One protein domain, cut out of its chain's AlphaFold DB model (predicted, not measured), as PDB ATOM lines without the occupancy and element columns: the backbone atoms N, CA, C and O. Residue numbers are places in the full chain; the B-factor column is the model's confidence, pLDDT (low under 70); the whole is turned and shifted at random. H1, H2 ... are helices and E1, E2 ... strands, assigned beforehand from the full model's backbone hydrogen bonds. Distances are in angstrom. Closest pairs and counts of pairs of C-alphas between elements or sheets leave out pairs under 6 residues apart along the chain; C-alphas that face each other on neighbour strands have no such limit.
ATOM      1  N   ILE A  42      93.887 181.219 105.000       47.72
ATOM      2  CA  ILE A  42      93.319 180.861 103.694       47.72
ATOM      3  C   ILE A  42      94.369 180.374 102.675       47.72
ATOM      4  O   ILE A  42      94.140 179.352 102.046       47.72
ATOM      5  N   PHE A  43      95.537 181.011 102.525       51.22
ATOM      6  CA  PHE A  43      96.606 180.529 101.632       51.22
ATOM      7  C   PHE A  43      97.300 179.267 102.161       51.22
ATOM      8  O   PHE A  43      97.743 178.437 101.366       51.22
ATOM      9  N   LYS A  44      97.368 179.081 103.487       51.59
ATOM     10  CA  LYS A  44      97.874 177.842 104.100       51.59
ATOM     11  C   LYS A  44      96.888 176.684 103.876       51.59
ATOM     12  O   LYS A  44      97.309 175.628 103.416       51.59
ATOM     13  N   PHE A  45      95.586 176.931 104.041       49.88
ATOM     14  CA  PHE A  45      94.507 175.989 103.722       49.88
ATOM     15  C   PHE A  45      94.348 175.720 102.219       49.88
ATOM     16  O   PHE A  45      94.065 174.592 101.843       49.88
ATOM     17  N   LEU A  46      94.576 176.696 101.333       52.50
ATOM     18  CA  LEU A  46      94.604 176.484  99.875       52.50
ATOM     19  C   LEU A  46      95.784 175.596  99.462       52.50
ATOM     20  O   LEU A  46      95.636 174.710  98.619       52.50
ATOM     21  N   ARG A  47      96.951 175.797 100.087       54.31
ATOM     22  CA  ARG A  47      98.159 174.994  99.849       54.31
ATOM     23  C   ARG A  47      98.034 173.573 100.410       54.31
ATOM     24  O   ARG A  47      98.516 172.633  99.782       54.31
ATOM     25  N   GLU A  48      97.373 173.404 101.552       57.00
ATOM     26  CA  GLU A  48      97.048 172.094 102.135       57.00
ATOM     27  C   GLU A  48      95.888 171.408 101.394       57.00
ATOM     28  O   GLU A  48      95.959 170.211 101.135       57.00
ATOM     29  N   GLY A  49      94.887 172.154 100.929       60.38
ATOM     30  CA  GLY A  49      93.762 171.642 100.145       60.38
ATOM     31  C   GLY A  49      94.189 171.042  98.805       60.38
ATOM     32  O   GLY A  49      93.642 170.026  98.386       60.38
ATOM     33  N   ALA A  50      95.216 171.601  98.156       65.19
ATOM     34  CA  ALA A  50      95.828 170.975  96.983       65.19
ATOM     35  C   ALA A  50      96.465 169.616  97.329       65.19
ATOM     36  O   ALA A  50      96.239 168.638  96.621       65.19
ATOM     37  N   ARG A  51      97.192 169.515  98.452       71.38
ATOM     38  CA  ARG A  51      97.779 168.245  98.927       71.38
ATOM     39  C   ARG A  51      96.712 167.208  99.273       71.38
ATOM     40  O   ARG A  51      96.871 166.050  98.906       71.38
ATOM     41  N   VAL A  52      95.618 167.626  99.910       78.69
ATOM     42  CA  VAL A  52      94.468 166.758 100.210       78.69
ATOM     43  C   VAL A  52      93.817 166.250  98.923       78.69
ATOM     44  O   VAL A  52      93.524 165.064  98.828       78.69
ATOM     45  N   LYS A  53      93.663 167.094  97.894       80.62
ATOM     46  CA  LYS A  53      93.164 166.658  96.578       80.62
ATOM     47  C   LYS A  53      94.060 165.596  95.941       80.62
ATOM     48  O   LYS A  53      93.542 164.591  95.473       80.62
ATOM     49  N   TYR A  54      95.383 165.783  95.950       84.62
ATOM     50  CA  TYR A  54      96.307 164.770  95.422       84.62
ATOM     51  C   TYR A  54      96.244 163.457  96.210       84.62
ATOM     52  O   TYR A  54      96.272 162.391  95.608       84.62
ATOM     53  N   LEU A  55      96.100 163.530  97.537       86.00
ATOM     54  CA  LEU A  55      95.895 162.361  98.398       86.00
ATOM     55  C   LEU A  55      94.601 161.612  98.062       86.00
ATOM     56  O   LEU A  55      94.625 160.393  97.943       86.00
ATOM     57  N   LEU A  56      93.492 162.329  97.863       87.56
ATOM     58  CA  LEU A  56      92.210 161.733  97.476       87.56
ATOM     59  C   LEU A  56      92.267 161.095  96.085       87.56
ATOM     60  O   LEU A  56      91.748 160.001  95.896       87.56
ATOM     61  N   ILE A  57      92.925 161.748  95.123       90.31
ATOM     62  CA  ILE A  57      93.135 161.185  93.782       90.31
ATOM     63  C   ILE A  57      93.985 159.915  93.870       90.31
ATOM     64  O   ILE A  57      93.651 158.915  93.242       90.31
ATOM     65  N   LEU A  58      95.058 159.932  94.664       92.88
ATOM     66  CA  LEU A  58      95.910 158.763  94.865       92.88
ATOM     67  C   LEU A  58      95.132 157.601  95.496       92.88
ATOM     68  O   LEU A  58      95.233 156.482  95.007       92.88
ATOM     69  N   LEU A  59      94.337 157.870  96.535       94.31
ATOM     70  CA  LEU A  59      93.446 156.886  97.157       94.31
ATOM     71  C   LEU A  59      92.493 156.271  96.132       94.31
ATOM     72  O   LEU A  59      92.419 155.055  96.021       94.31
ATOM     73  N   LEU A  60      91.848 157.102  95.314       95.31
ATOM     74  CA  LEU A  60      90.909 156.635  94.298       95.31
ATOM     75  C   LEU A  60      91.590 155.770  93.225       95.31
ATOM     76  O   LEU A  60      91.024 154.774  92.783       95.31
ATOM     77  N   ILE A  61      92.820 156.110  92.828       95.31
ATOM     78  CA  ILE A  61      93.622 155.281  91.915       95.31
ATOM     79  C   ILE A  61      93.963 153.934  92.565       95.31
ATOM     80  O   ILE A  61      93.847 152.899  91.911       95.31
ATOM     81  N   LEU A  62      94.370 153.930  93.837       95.38
ATOM     82  CA  LEU A  62      94.691 152.702  94.566       95.38
ATOM     83  C   LEU A  62      93.466 151.792  94.712       95.38
ATOM     84  O   LEU A  62      93.580 150.591  94.474       95.38
ATOM     85  N   ASP A  63      92.298 152.355  95.017       95.00
ATOM     86  CA  ASP A  63      91.044 151.603  95.124       95.00
ATOM     87  C   ASP A  63      90.628 150.998  93.776       95.00
ATOM     88  O   ASP A  63      90.207 149.842  93.712       95.00
ATOM     89  N   LEU A  64      90.800 151.737  92.674       96.19
ATOM     90  CA  LEU A  64      90.551 151.217  91.326       96.19
ATOM     91  C   LEU A  64      91.497 150.062  90.972       96.19
ATOM     92  O   LEU A  64      91.052 149.058  90.415       96.19
ATOM     93  N   LEU A  65      92.784 150.179  91.310       93.94
ATOM     94  CA  LEU A  65      93.762 149.106  91.099       93.94
ATOM     95  C   LEU A  65      93.426 147.868  91.935       93.94
ATOM     96  O   LEU A  65      93.525 146.746  91.438       93.94
ATOM     97  N   LEU A  66      92.992 148.063  93.181       94.12
ATOM     98  CA  LEU A  66      92.548 146.979  94.050       94.12
ATOM     99  C   LEU A  66      91.323 146.271  93.463       94.12
ATOM    100  O   LEU A  66      91.306 145.044  93.367       94.12
ATOM    101  N   LEU A  67      90.320 147.034  93.024       95.94
ATOM    102  CA  LEU A  67      89.108 146.485  92.424       95.94
ATOM    103  C   LEU A  67      89.423 145.699  91.145       95.94
ATOM    104  O   LEU A  67      88.896 144.606  90.953       95.94
ATOM    105  N   PHE A  68      90.332 146.211  90.313       94.94
ATOM    106  CA  PHE A  68      90.822 145.514  89.125       94.94
ATOM    107  C   PHE A  68      91.523 144.188  89.462       94.94
ATOM    108  O   PHE A  68      91.269 143.169  88.822       94.94
ATOM    109  N   ALA A  69      92.378 144.162  90.486       92.44
ATOM    110  CA  ALA A  69      93.036 142.926  90.907       92.44
ATOM    111  C   ALA A  69      92.023 141.889  91.424       92.44
ATOM    112  O   ALA A  69      92.135 140.702  91.111       92.44
ATOM    113  N   ILE A  70      91.009 142.325  92.179       94.44
ATOM    114  CA  ILE A  70      89.949 141.447  92.693       94.44
ATOM    115  C   ILE A  70      89.135 140.842  91.544       94.44
ATOM    116  O   ILE A  70      88.910 139.631  91.530       94.44
ATOM    117  N   THR A  71      88.716 141.646  90.565       94.69
ATOM    118  CA  THR A  71      87.926 141.150  89.427       94.69
ATOM    119  C   THR A  71      88.720 140.182  88.559       94.69
ATOM    120  O   THR A  71      88.186 139.145  88.166       94.69
ATOM    121  N   LEU A  72      90.007 140.454  88.326       92.62
ATOM    122  CA  LEU A  72      90.890 139.545  87.595       92.62
ATOM    123  C   LEU A  72      91.016 138.182  88.297       92.62
ATOM    124  O   LEU A  72      90.954 137.139  87.650       92.62
ATOM    125  N   ASN A  73      91.137 138.178  89.626       93.31
ATOM    126  CA  ASN A  73      91.197 136.944  90.412       93.31
ATOM    127  C   ASN A  73      89.873 136.174  90.418       93.31
ATOM    128  O   ASN A  73      89.878 134.948  90.309       93.31
ATOM    129  N   ALA A  74      88.743 136.879  90.512       91.69
ATOM    130  CA  ALA A  74      87.425 136.261  90.417       91.69
ATOM    131  C   ALA A  74      87.228 135.583  89.052       91.69
ATOM    132  O   ALA A  74      86.728 134.461  88.983       91.69
ATOM    133  N   TRP A  75      87.685 136.230  87.977       91.44
ATOM    134  CA  TRP A  75      87.636 135.656  86.637       91.44
ATOM    135  C   TRP A  75      88.544 134.427  86.500       91.44
ATOM    136  O   TRP A  75      88.079 133.387  86.044       91.44
ATOM    137  N   ALA A  76      89.791 134.494  86.979       89.81
ATOM    138  CA  ALA A  76      90.707 133.350  86.974       89.81
ATOM    139  C   ALA A  76      90.127 132.135  87.720       89.81
ATOM    140  O   ALA A  76      90.194 131.008  87.230       89.81
ATOM    141  N   ALA A  77      89.508 132.358  88.884       89.38
ATOM    142  CA  ALA A  77      88.856 131.301  89.654       89.38
ATOM    143  C   ALA A  77      87.652 130.697  88.914       89.38
ATOM    144  O   ALA A  77      87.480 129.475  88.916       89.38
ATOM    145  N   TYR A  78      86.837 131.531  88.263       89.56
ATOM    146  CA  TYR A  78      85.703 131.079  87.460       89.56
ATOM    147  C   TYR A  78      86.154 130.219  86.270       89.56
ATOM    148  O   TYR A  78      85.661 129.103  86.106       89.56
ATOM    149  N   GLU A  79      87.133 130.691  85.495       88.38
ATOM    150  CA  GLU A  79      87.698 129.961  84.351       88.38
ATOM    151  C   GLU A  79      88.306 128.628  84.780       88.38
ATOM    152  O   GLU A  79      88.021 127.593  84.181       88.38
ATOM    153  N   LEU A  80      89.089 128.621  85.863       87.88
ATOM    154  CA  LEU A  80      89.679 127.392  86.386       87.88
ATOM    155  C   LEU A  80      88.621 126.408  86.869       87.88
ATOM    156  O   LEU A  80      88.793 125.218  86.640       87.88
ATOM    157  N   THR A  81      87.543 126.878  87.505       86.94
ATOM    158  CA  THR A  81      86.444 126.022  87.980       86.94
ATOM    159  C   THR A  81      85.661 125.428  86.810       86.94
ATOM    160  O   THR A  81      85.426 124.223  86.783       86.94
ATOM    161  N   SER A  82      85.322 126.249  85.813       85.00
ATOM    162  CA  SER A  82      84.675 125.810  84.567       85.00
ATOM    163  C   SER A  82      85.535 124.788  83.811       85.00
ATOM    164  O   SER A  82      85.051 123.767  83.327       85.00
ATOM    165  N   ALA A  83      86.850 125.009  83.789       83.50
ATOM    166  CA  ALA A  83      87.812 124.113  83.169       83.50
ATOM    167  C   ALA A  83      87.907 122.735  83.846       83.50
ATOM    168  O   ALA A  83      88.279 121.766  83.183       83.50
ATOM    169  N   GLN A  84      87.560 122.596  85.132       83.75
ATOM    170  CA  GLN A  84      87.684 121.309  85.831       83.75
ATOM    171  C   GLN A  84      86.797 120.228  85.221       83.75
ATOM    172  O   GLN A  84      87.240 119.090  85.073       83.75
ATOM    173  N   SER A  85      85.567 120.577  84.833       79.69
ATOM    174  CA  SER A  85      84.631 119.626  84.226       79.69
ATOM    175  C   SER A  85      85.050 119.203  82.818       79.69
ATOM    176  O   SER A  85      84.685 118.120  82.372       79.69
ATOM    177  N   ASN A  86      85.848 120.032  82.139       79.94
ATOM    178  CA  ASN A  86      86.212 119.866  80.732       79.94
ATOM    179  C   ASN A  86      87.718 119.588  80.558       79.94
ATOM    180  O   ASN A  86      88.273 119.745  79.470       79.94
ATOM    181  N   ALA A  87      88.399 119.149  81.625       78.19
ATOM    182  CA  ALA A  87      89.851 118.945  81.664       78.19
ATOM    183  C   ALA A  87      90.371 118.003  80.560       78.19
ATOM    184  O   ALA A  87      91.453 118.226  80.014       78.19
ATOM    185  N   ALA A  88      89.583 116.994  80.179       73.19
ATOM    186  CA  ALA A  88      89.912 116.087  79.080       73.19
ATOM    187  C   ALA A  88      89.903 116.783  77.702       73.19
ATOM    188  O   ALA A  88      90.776 116.529  76.873       73.19
ATOM    189  N   GLU A  89      88.962 117.700  77.464       76.75
ATOM    190  CA  GLU A  89      88.878 118.469  76.215       76.75
ATOM    191  C   GLU A  89      89.972 119.545  76.127       76.75
ATOM    192  O   GLU A  89      90.484 119.825  75.039       76.75
ATOM    193  N   ILE A  90      90.388 120.099  77.272       78.88
ATOM    194  CA  ILE A  90      91.524 121.030  77.363       78.88
ATOM    195  C   ILE A  90      92.827 120.339  76.984       78.88
ATOM    196  O   ILE A  90      93.603 120.887  76.203       78.88
ATOM    197  N   LEU A  91      93.059 119.123  77.487       75.19
ATOM    198  CA  LEU A  91      94.211 118.313  77.082       75.19
ATOM    199  C   LEU A  91      94.218 118.030  75.574       75.19
ATOM    200  O   LEU A  91      95.283 117.989  74.966       75.19
ATOM    201  N   ALA A  92      93.040 117.875  74.963       75.69
ATOM    202  CA  ALA A  92      92.891 117.701  73.520       75.69
ATOM    203  C   ALA A  92      93.051 119.012  72.715       75.69
ATOM    204  O   ALA A  92      92.906 118.997  71.492       75.69
ATOM    205  N   GLY A  93      93.338 120.140  73.378       70.81
ATOM    206  CA  GLY A  93      93.600 121.437  72.751       70.81
ATOM    207  C   GLY A  93      92.355 122.185  72.268       70.81
ATOM    208  O   GLY A  93      92.475 123.068  71.424       70.81
ATOM    209  N   ARG A  94      91.156 121.841  72.761       72.06
ATOM    210  CA  ARG A  94      89.872 122.381  72.265       72.06
ATOM    211  C   ARG A  94      89.241 123.468  73.152       72.06
ATOM    212  O   ARG A  94      88.061 123.761  72.996       72.06
ATOM    213  N   TYR A  95      89.995 124.062  74.077       69.38
ATOM    214  CA  TYR A  95      89.466 124.917  75.155       69.38
ATOM    215  C   TYR A  95      89.992 126.372  75.101       69.38
ATOM    216  O   TYR A  95      90.993 126.604  74.419       69.38
ATOM    217  N   PRO A  96      89.339 127.362  75.763       64.38
ATOM    218  CA  PRO A  96      89.697 128.786  75.751       64.38
ATOM    219  C   PRO A  96      91.178 129.144  75.964       64.38
ATOM    220  O   PRO A  96      91.913 128.430  76.646       64.38
ATOM    221  N   PRO A  97      91.603 130.322  75.453       73.06
ATOM    222  CA  PRO A  97      93.009 130.734  75.381       73.06
ATOM    223  C   PRO A  97      93.688 130.921  76.745       73.06
ATOM    224  O   PRO A  97      94.915 130.892  76.820       73.06
ATOM    225  N   PHE A  98      92.907 131.121  77.810       83.44
ATOM    226  CA  PHE A  98      93.420 131.518  79.120       83.44
ATOM    227  C   PHE A  98      93.692 130.355  80.073       83.44
ATOM    228  O   PHE A  98      94.272 130.575  81.134       83.44
ATOM    229  N   VAL A  99      93.311 129.122  79.719       86.00
ATOM    230  CA  VAL A  99      93.551 127.937  80.553       86.00
ATOM    231  C   VAL A  99      94.366 126.913  79.780       86.00
ATOM    232  O   VAL A  99      93.998 126.480  78.693       86.00
ATOM    233  N   LYS A 100      95.483 126.495  80.370       85.81
ATOM    234  CA  LYS A 100      96.359 125.450  79.838       85.81
ATOM    235  C   LYS A 100      96.282 124.227  80.738       85.81
ATOM    236  O   LYS A 100      96.347 124.367  81.955       85.81
ATOM    237  N   ALA A 101      96.187 123.039  80.149       87.31
ATOM    238  CA  ALA A 101      96.278 121.779  80.880       87.31
ATOM    239  C   ALA A 101      97.640 121.122  80.664       87.31
ATOM    240  O   ALA A 101      98.186 121.136  79.559       87.31
ATOM    241  N   ARG A 102      98.159 120.494  81.716       87.06
ATOM    242  CA  ARG A 102      99.345 119.643  81.661       87.06
ATOM    243  C   ARG A 102      99.122 118.399  82.510       87.06
ATOM    244  O   ARG A 102      98.716 118.497  83.661       87.06
ATOM    245  N   GLU A 103      99.418 117.225  81.962       87.25
ATOM    246  CA  GLU A 103      99.450 115.988  82.746       87.25
ATOM    247  C   GLU A 103     100.695 115.998  83.649       87.25
ATOM    248  O   GLU A 103     101.815 116.200  83.169       87.25
ATOM    249  N   VAL A 104     100.495 115.835  84.959       90.75
ATOM    250  CA  VAL A 104     101.572 115.875  85.968       90.75
ATOM    251  C   VAL A 104     101.787 114.536  86.667       90.75
ATOM    252  O   VAL A 104     102.813 114.346  87.314       90.75
ATOM    253  N   GLY A 105     100.858 113.591  86.527       85.75
ATOM    254  CA  GLY A 105     101.018 112.260  87.093       85.75
ATOM    255  C   GLY A 105      99.844 111.336  86.816       85.75
ATOM    256  O   GLY A 105      98.806 111.746  86.300       85.75
ATOM    257  N   VAL A 106     100.021 110.078  87.208       85.38
ATOM    258  CA  VAL A 106      99.029 109.010  87.076       85.38
ATOM    259  C   VAL A 106      98.915 108.295  88.420       85.38
ATOM    260  O   VAL A 106      99.925 108.018  89.067       85.38
ATOM    261  N   ALA A 107      97.689 108.025  88.857       81.19
ATOM    262  CA  ALA A 107      97.383 107.333  90.103       81.19
ATOM    263  C   ALA A 107      96.320 106.252  89.846       81.19
ATOM    264  O   ALA A 107      95.119 106.532  89.873       81.19
ATOM    265  N   GLY A 108      96.776 105.019  89.595       84.12
ATOM    266  CA  GLY A 108      95.922 103.926  89.116       84.12
ATOM    267  C   GLY A 108      95.389 104.234  87.715       84.12
ATOM    268  O   GLY A 108      96.147 104.691  86.864       84.12
ATOM    269  N   ASP A 109      94.081 104.085  87.516       80.31
ATOM    270  CA  ASP A 109      93.396 104.391  86.248       80.31
ATOM    271  C   ASP A 109      93.000 105.872  86.113       80.31
ATOM    272  O   ASP A 109      92.128 106.235  85.326       80.31
ATOM    273  N   ALA A 110      93.594 106.758  86.912       81.25
ATOM    274  CA  ALA A 110      93.276 108.180  86.897       81.25
ATOM    275  C   ALA A 110      94.501 109.040  86.599       81.25
ATOM    276  O   ALA A 110      95.579 108.841  87.160       81.25
ATOM    277  N   LYS A 111      94.303 110.054  85.761       84.00
ATOM    278  CA  LYS A 111      95.307 111.058  85.409       84.00
ATOM    279  C   LYS A 111      95.146 112.294  86.283       84.00
ATOM    280  O   LYS A 111      94.033 112.773  86.490       84.00
ATOM    281  N   ILE A 112      96.258 112.815  86.789       87.19
ATOM    282  CA  ILE A 112      96.313 114.087  87.509       87.19
ATOM    283  C   ILE A 112      96.716 115.164  86.506       87.19
ATOM    284  O   ILE A 112      97.807 115.125  85.931       87.19
ATOM    285  N   ILE A 113      95.825 116.127  86.308       88.69
ATOM    286  CA  ILE A 113      95.992 117.240  85.380       88.69
ATOM    287  C   ILE A 113      96.173 118.518  86.190       88.69
ATOM    288  O   ILE A 113      95.339 118.850  87.027       88.69
ATOM    289  N   GLU A 114      97.248 119.246  85.922       88.44
ATOM    290  CA  GLU A 114      97.438 120.621  86.371       88.44
ATOM    291  C   GLU A 114      96.800 121.557  85.339       88.44
ATOM    292  O   GLU A 114      97.213 121.608  84.179       88.44
ATOM    293  N   LEU A 115      95.777 122.295  85.760       89.69
ATOM    294  CA  LEU A 115      95.198 123.399  85.007       89.69
ATOM    295  C   LEU A 115      95.869 124.688  85.458       89.69
ATOM    296  O   LEU A 115      95.930 124.958  86.654       89.69
ATOM    297  N   THR A 116      96.366 125.480  84.514       90.25
ATOM    298  CA  THR A 116      97.018 126.766  84.772       90.25
ATOM    299  C   THR A 116      96.297 127.881  84.031       90.25
ATOM    300  O   THR A 116      96.149 127.813  82.812       90.25
ATOM    301  N   PHE A 117      95.891 128.916  84.758       90.88
ATOM    302  CA  PHE A 117      95.373 130.154  84.191       90.88
ATOM    303  C   PHE A 117      96.524 131.089  83.809       90.88
ATOM    304  O   PHE A 117      97.464 131.274  84.586       90.88
ATOM    305  N   SER A 118      96.444 131.689  82.625       89.81
ATOM    306  CA  SER A 118      97.369 132.723  82.165       89.81
ATOM    307  C   SER A 118      96.660 133.660  81.197       89.81
ATOM    308  O   SER A 118      96.052 133.229  80.222       89.81
ATOM    309  N   THR A 119      96.789 134.957  81.445       86.69
ATOM    310  CA  THR A 119      96.314 136.030  80.564       86.69
ATOM    311  C   THR A 119      97.225 136.245  79.352       86.69
ATOM    312  O   THR A 119      96.861 136.972  78.431       86.69
ATOM    313  N   GLY A 120      98.421 135.640  79.352       86.69
ATOM    314  CA  GLY A 120      99.474 135.879  78.361       86.69
ATOM    315  C   GLY A 120     100.258 137.178  78.577       86.69
ATOM    316  O   GLY A 120     101.146 137.483  77.784       86.69
ATOM    317  N   ILE A 121      99.947 137.937  79.633       89.81
ATOM    318  CA  ILE A 121     100.631 139.178  79.999       89.81
ATOM    319  C   ILE A 121     101.221 139.007  81.402       89.81
ATOM    320  O   ILE A 121     100.485 138.985  82.388       89.81
ATOM    321  N   ASP A 122     102.551 138.959  81.506       88.50
ATOM    322  CA  ASP A 122     103.269 138.665  82.760       88.50
ATOM    323  C   ASP A 122     102.869 139.582  83.927       88.50
ATOM    324  O   ASP A 122     102.732 139.135  85.068       88.50
ATOM    325  N   ALA A 123     102.641 140.870  83.649       87.62
ATOM    326  CA  ALA A 123     102.225 141.838  84.659       87.62
ATOM    327  C   ALA A 123     100.847 141.502  85.252       87.62
ATOM    328  O   ALA A 123     100.666 141.589  86.464       87.62
ATOM    329  N   LEU A 124      99.889 141.083  84.422       87.62
ATOM    330  CA  LEU A 124      98.555 140.693  84.880       87.62
ATOM    331  C   LEU A 124      98.593 139.335  85.573       87.62
ATOM    332  O   LEU A 124      97.998 139.178  86.638       87.62
ATOM    333  N   ASP A 125      99.362 138.390  85.033       86.56
ATOM    334  CA  ASP A 125      99.559 137.084  85.660       86.56
ATOM    335  C   ASP A 125     100.152 137.241  87.065       86.56
ATOM    336  O   ASP A 125      99.746 136.523  87.976       86.56
ATOM    337  N   SER A 126     101.032 138.229  87.285       88.06
ATOM    338  CA  SER A 126     101.597 138.541  88.605       88.06
ATOM    339  C   SER A 126     100.539 138.894  89.666       88.06
ATOM    340  O   SER A 126     100.739 138.588  90.844       88.06
ATOM    341  N   LEU A 127      99.398 139.453  89.250       88.62
ATOM    342  CA  LEU A 127      98.301 139.871  90.128       88.62
ATOM    343  C   LEU A 127      97.343 138.727  90.483       88.62
ATOM    344  O   LEU A 127      96.556 138.858  91.422       88.62
ATOM    345  N   VAL A 128      97.400 137.604  89.763       89.56
ATOM    346  CA  VAL A 128      96.536 136.445  90.010       89.56
ATOM    347  C   VAL A 128      97.120 135.586  91.131       89.56
ATOM    348  O   VAL A 128      98.278 135.170  91.075       89.56
ATOM    349  N   TRP A 129      96.316 135.288  92.146       86.69
ATOM    350  CA  TRP A 129      96.665 134.438  93.284       86.69
ATOM    351  C   TRP A 129      96.353 132.971  92.993       86.69
ATOM    352  O   TRP A 129      97.196 132.100  93.203       86.69
ATOM    353  N   VAL A 130      95.166 132.689  92.449       81.19
ATOM    354  CA  VAL A 130      94.757 131.329  92.076       81.19
ATOM    355  C   VAL A 130      95.124 131.085  90.618       81.19
ATOM    356  O   VAL A 130      94.335 131.321  89.711       81.19
ATOM    357  N   ARG A 131      96.364 130.646  90.390       83.62
ATOM    358  CA  ARG A 131      96.868 130.374  89.033       83.62
ATOM    359  C   ARG A 131      96.731 128.926  88.614       83.62
ATOM    360  O   ARG A 131      96.748 128.662  87.420       83.62
ATOM    361  N   ARG A 132      96.687 127.991  89.566       88.44
ATOM    362  CA  ARG A 132      96.767 126.558  89.275       88.44
ATOM    363  C   ARG A 132      95.801 125.745  90.109       88.44
ATOM    364  O   ARG A 132      95.639 126.023  91.294       88.44
ATOM    365  N   VAL A 133      95.214 124.722  89.496       87.69
ATOM    366  CA  VAL A 133      94.377 123.734  90.180       87.69
ATOM    367  C   VAL A 133      94.674 122.342  89.638       87.69
ATOM    368  O   VAL A 133      94.913 122.174  88.445       87.69
ATOM    369  N   TYR A 134      94.652 121.344  90.517       86.81
ATOM    370  CA  TYR A 134      94.842 119.947  90.150       86.81
ATOM    371  C   TYR A 134      93.495 119.241  90.059       86.81
ATOM    372  O   TYR A 134      92.692 119.308  90.988       86.81
ATOM    373  N   VAL A 135      93.269 118.544  88.950       86.56
ATOM    374  CA  VAL A 135      92.044 117.785  88.691       86.56
ATOM    375  C   VAL A 135      92.409 116.332  88.434       86.56
ATOM    376  O   VAL A 135      93.343 116.034  87.690       86.56
ATOM    377  N   LYS A 136      91.671 115.416  89.061       84.12
ATOM    378  CA  LYS A 136      91.790 113.978  88.818       84.12
ATOM    379  C   LYS A 136      90.753 113.575  87.773       84.12
ATOM    380  O   LYS A 136      89.560 113.683  88.034       84.12
ATOM    381  N   VAL A 137      91.203 113.093  86.620       80.94
ATOM    382  CA  VAL A 137      90.339 112.577  85.552       80.94
ATOM    383  C   VAL A 137      90.462 111.060  85.523       80.94
ATOM    384  O   VAL A 137      91.554 110.533  85.317       80.94
ATOM    385  N   GLY A 138      89.359 110.361  85.784       75.62
ATOM    386  CA  GLY A 138      89.297 108.908  85.634       75.62
ATOM    387  C   GLY A 138      89.272 108.523  84.158       75.62
ATOM    388  O   GLY A 138      88.586 109.172  83.368       75.62
ATOM    389  N   VAL A 139      90.019 107.487  83.788       62.56
ATOM    390  CA  VAL A 139      89.829 106.802  82.509       62.56
ATOM    391  C   VAL A 139      88.590 105.922  82.692       62.56
ATOM    392  O   VAL A 139      88.612 105.003  83.506       62.56
TER     393      VAL A 139
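This is residues 42 to 139 of the 140 residues of an uncharacterized protein of Thermofilum sp (UniProt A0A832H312). One very long helix, H1, packs by its last stretch on a small, strongly twisted three-stranded sheet, while its residues 42 to 65 stick out as a free arm that makes much of the length. Two short helices complete the body: H2 on the sheet, H3 near residues 69 to 73 of H1. The printed part has 98 residues in the order H1 H2 E1 E2 H3 E3; the sheet E1 - E2 - E3 is antiparallel and the class mixed. It is extended, with a radius of gyration of the C-alphas of 21.6 A and spans of 78 by 22 by 19 A.

Find C-alpha 42 at (93.319, 180.861, 103.694); from there H1, residues 42 to 85, runs 64.8 A to C-alpha 85 at (84.631, 119.626, 84.226). Next come H2, residues 87 to 91, E1, residues 99 to 107 and 23.0 A long, E2, residues 110 to 117 and 22.2 A, and H3, residues 122 to 127. E3, residues 132 to 138, ends at (89.297, 108.908, 85.634).

Look first at the hairpin E1 and E2, where N 102 and O 114 are 2.9 A apart; E1 bends by 53 degrees at residue 104. Between E2 and E3, N 113 and O 135 are 2.8 A apart. H1 is on the sheet, making two layers, a helix over one face, at a height over the sheet of 10.7 A; the C-alphas of Ala 76 and Phe 117, the closest of H1 and E2, are 6.3 A apart. It runs along the strands, at 24 degrees to E2 on the local plane. H2 is on the sheet too, its Leu 91 closest to Ala 101 of E1, C-alphas 5.5 A apart. H1 and H3 only just touch, with 3 pairs of C-alphas within 8 A, the closest Ala 69 and Leu 127 at 6.1 A, about perpendicular at 83 degrees. O i to N i+4 pairs are within hydrogen-bond range throughout H2, in 38 of 40 in H1 and in 1 of 2 in H3.

The C-alphas of Ile 42 and Asp 109, the two farthest apart, are 78.4 A apart. The printed part has no cut and no long link. Look for pLDDT under 70 at residues 42 to 50, 95 to 96 and 139.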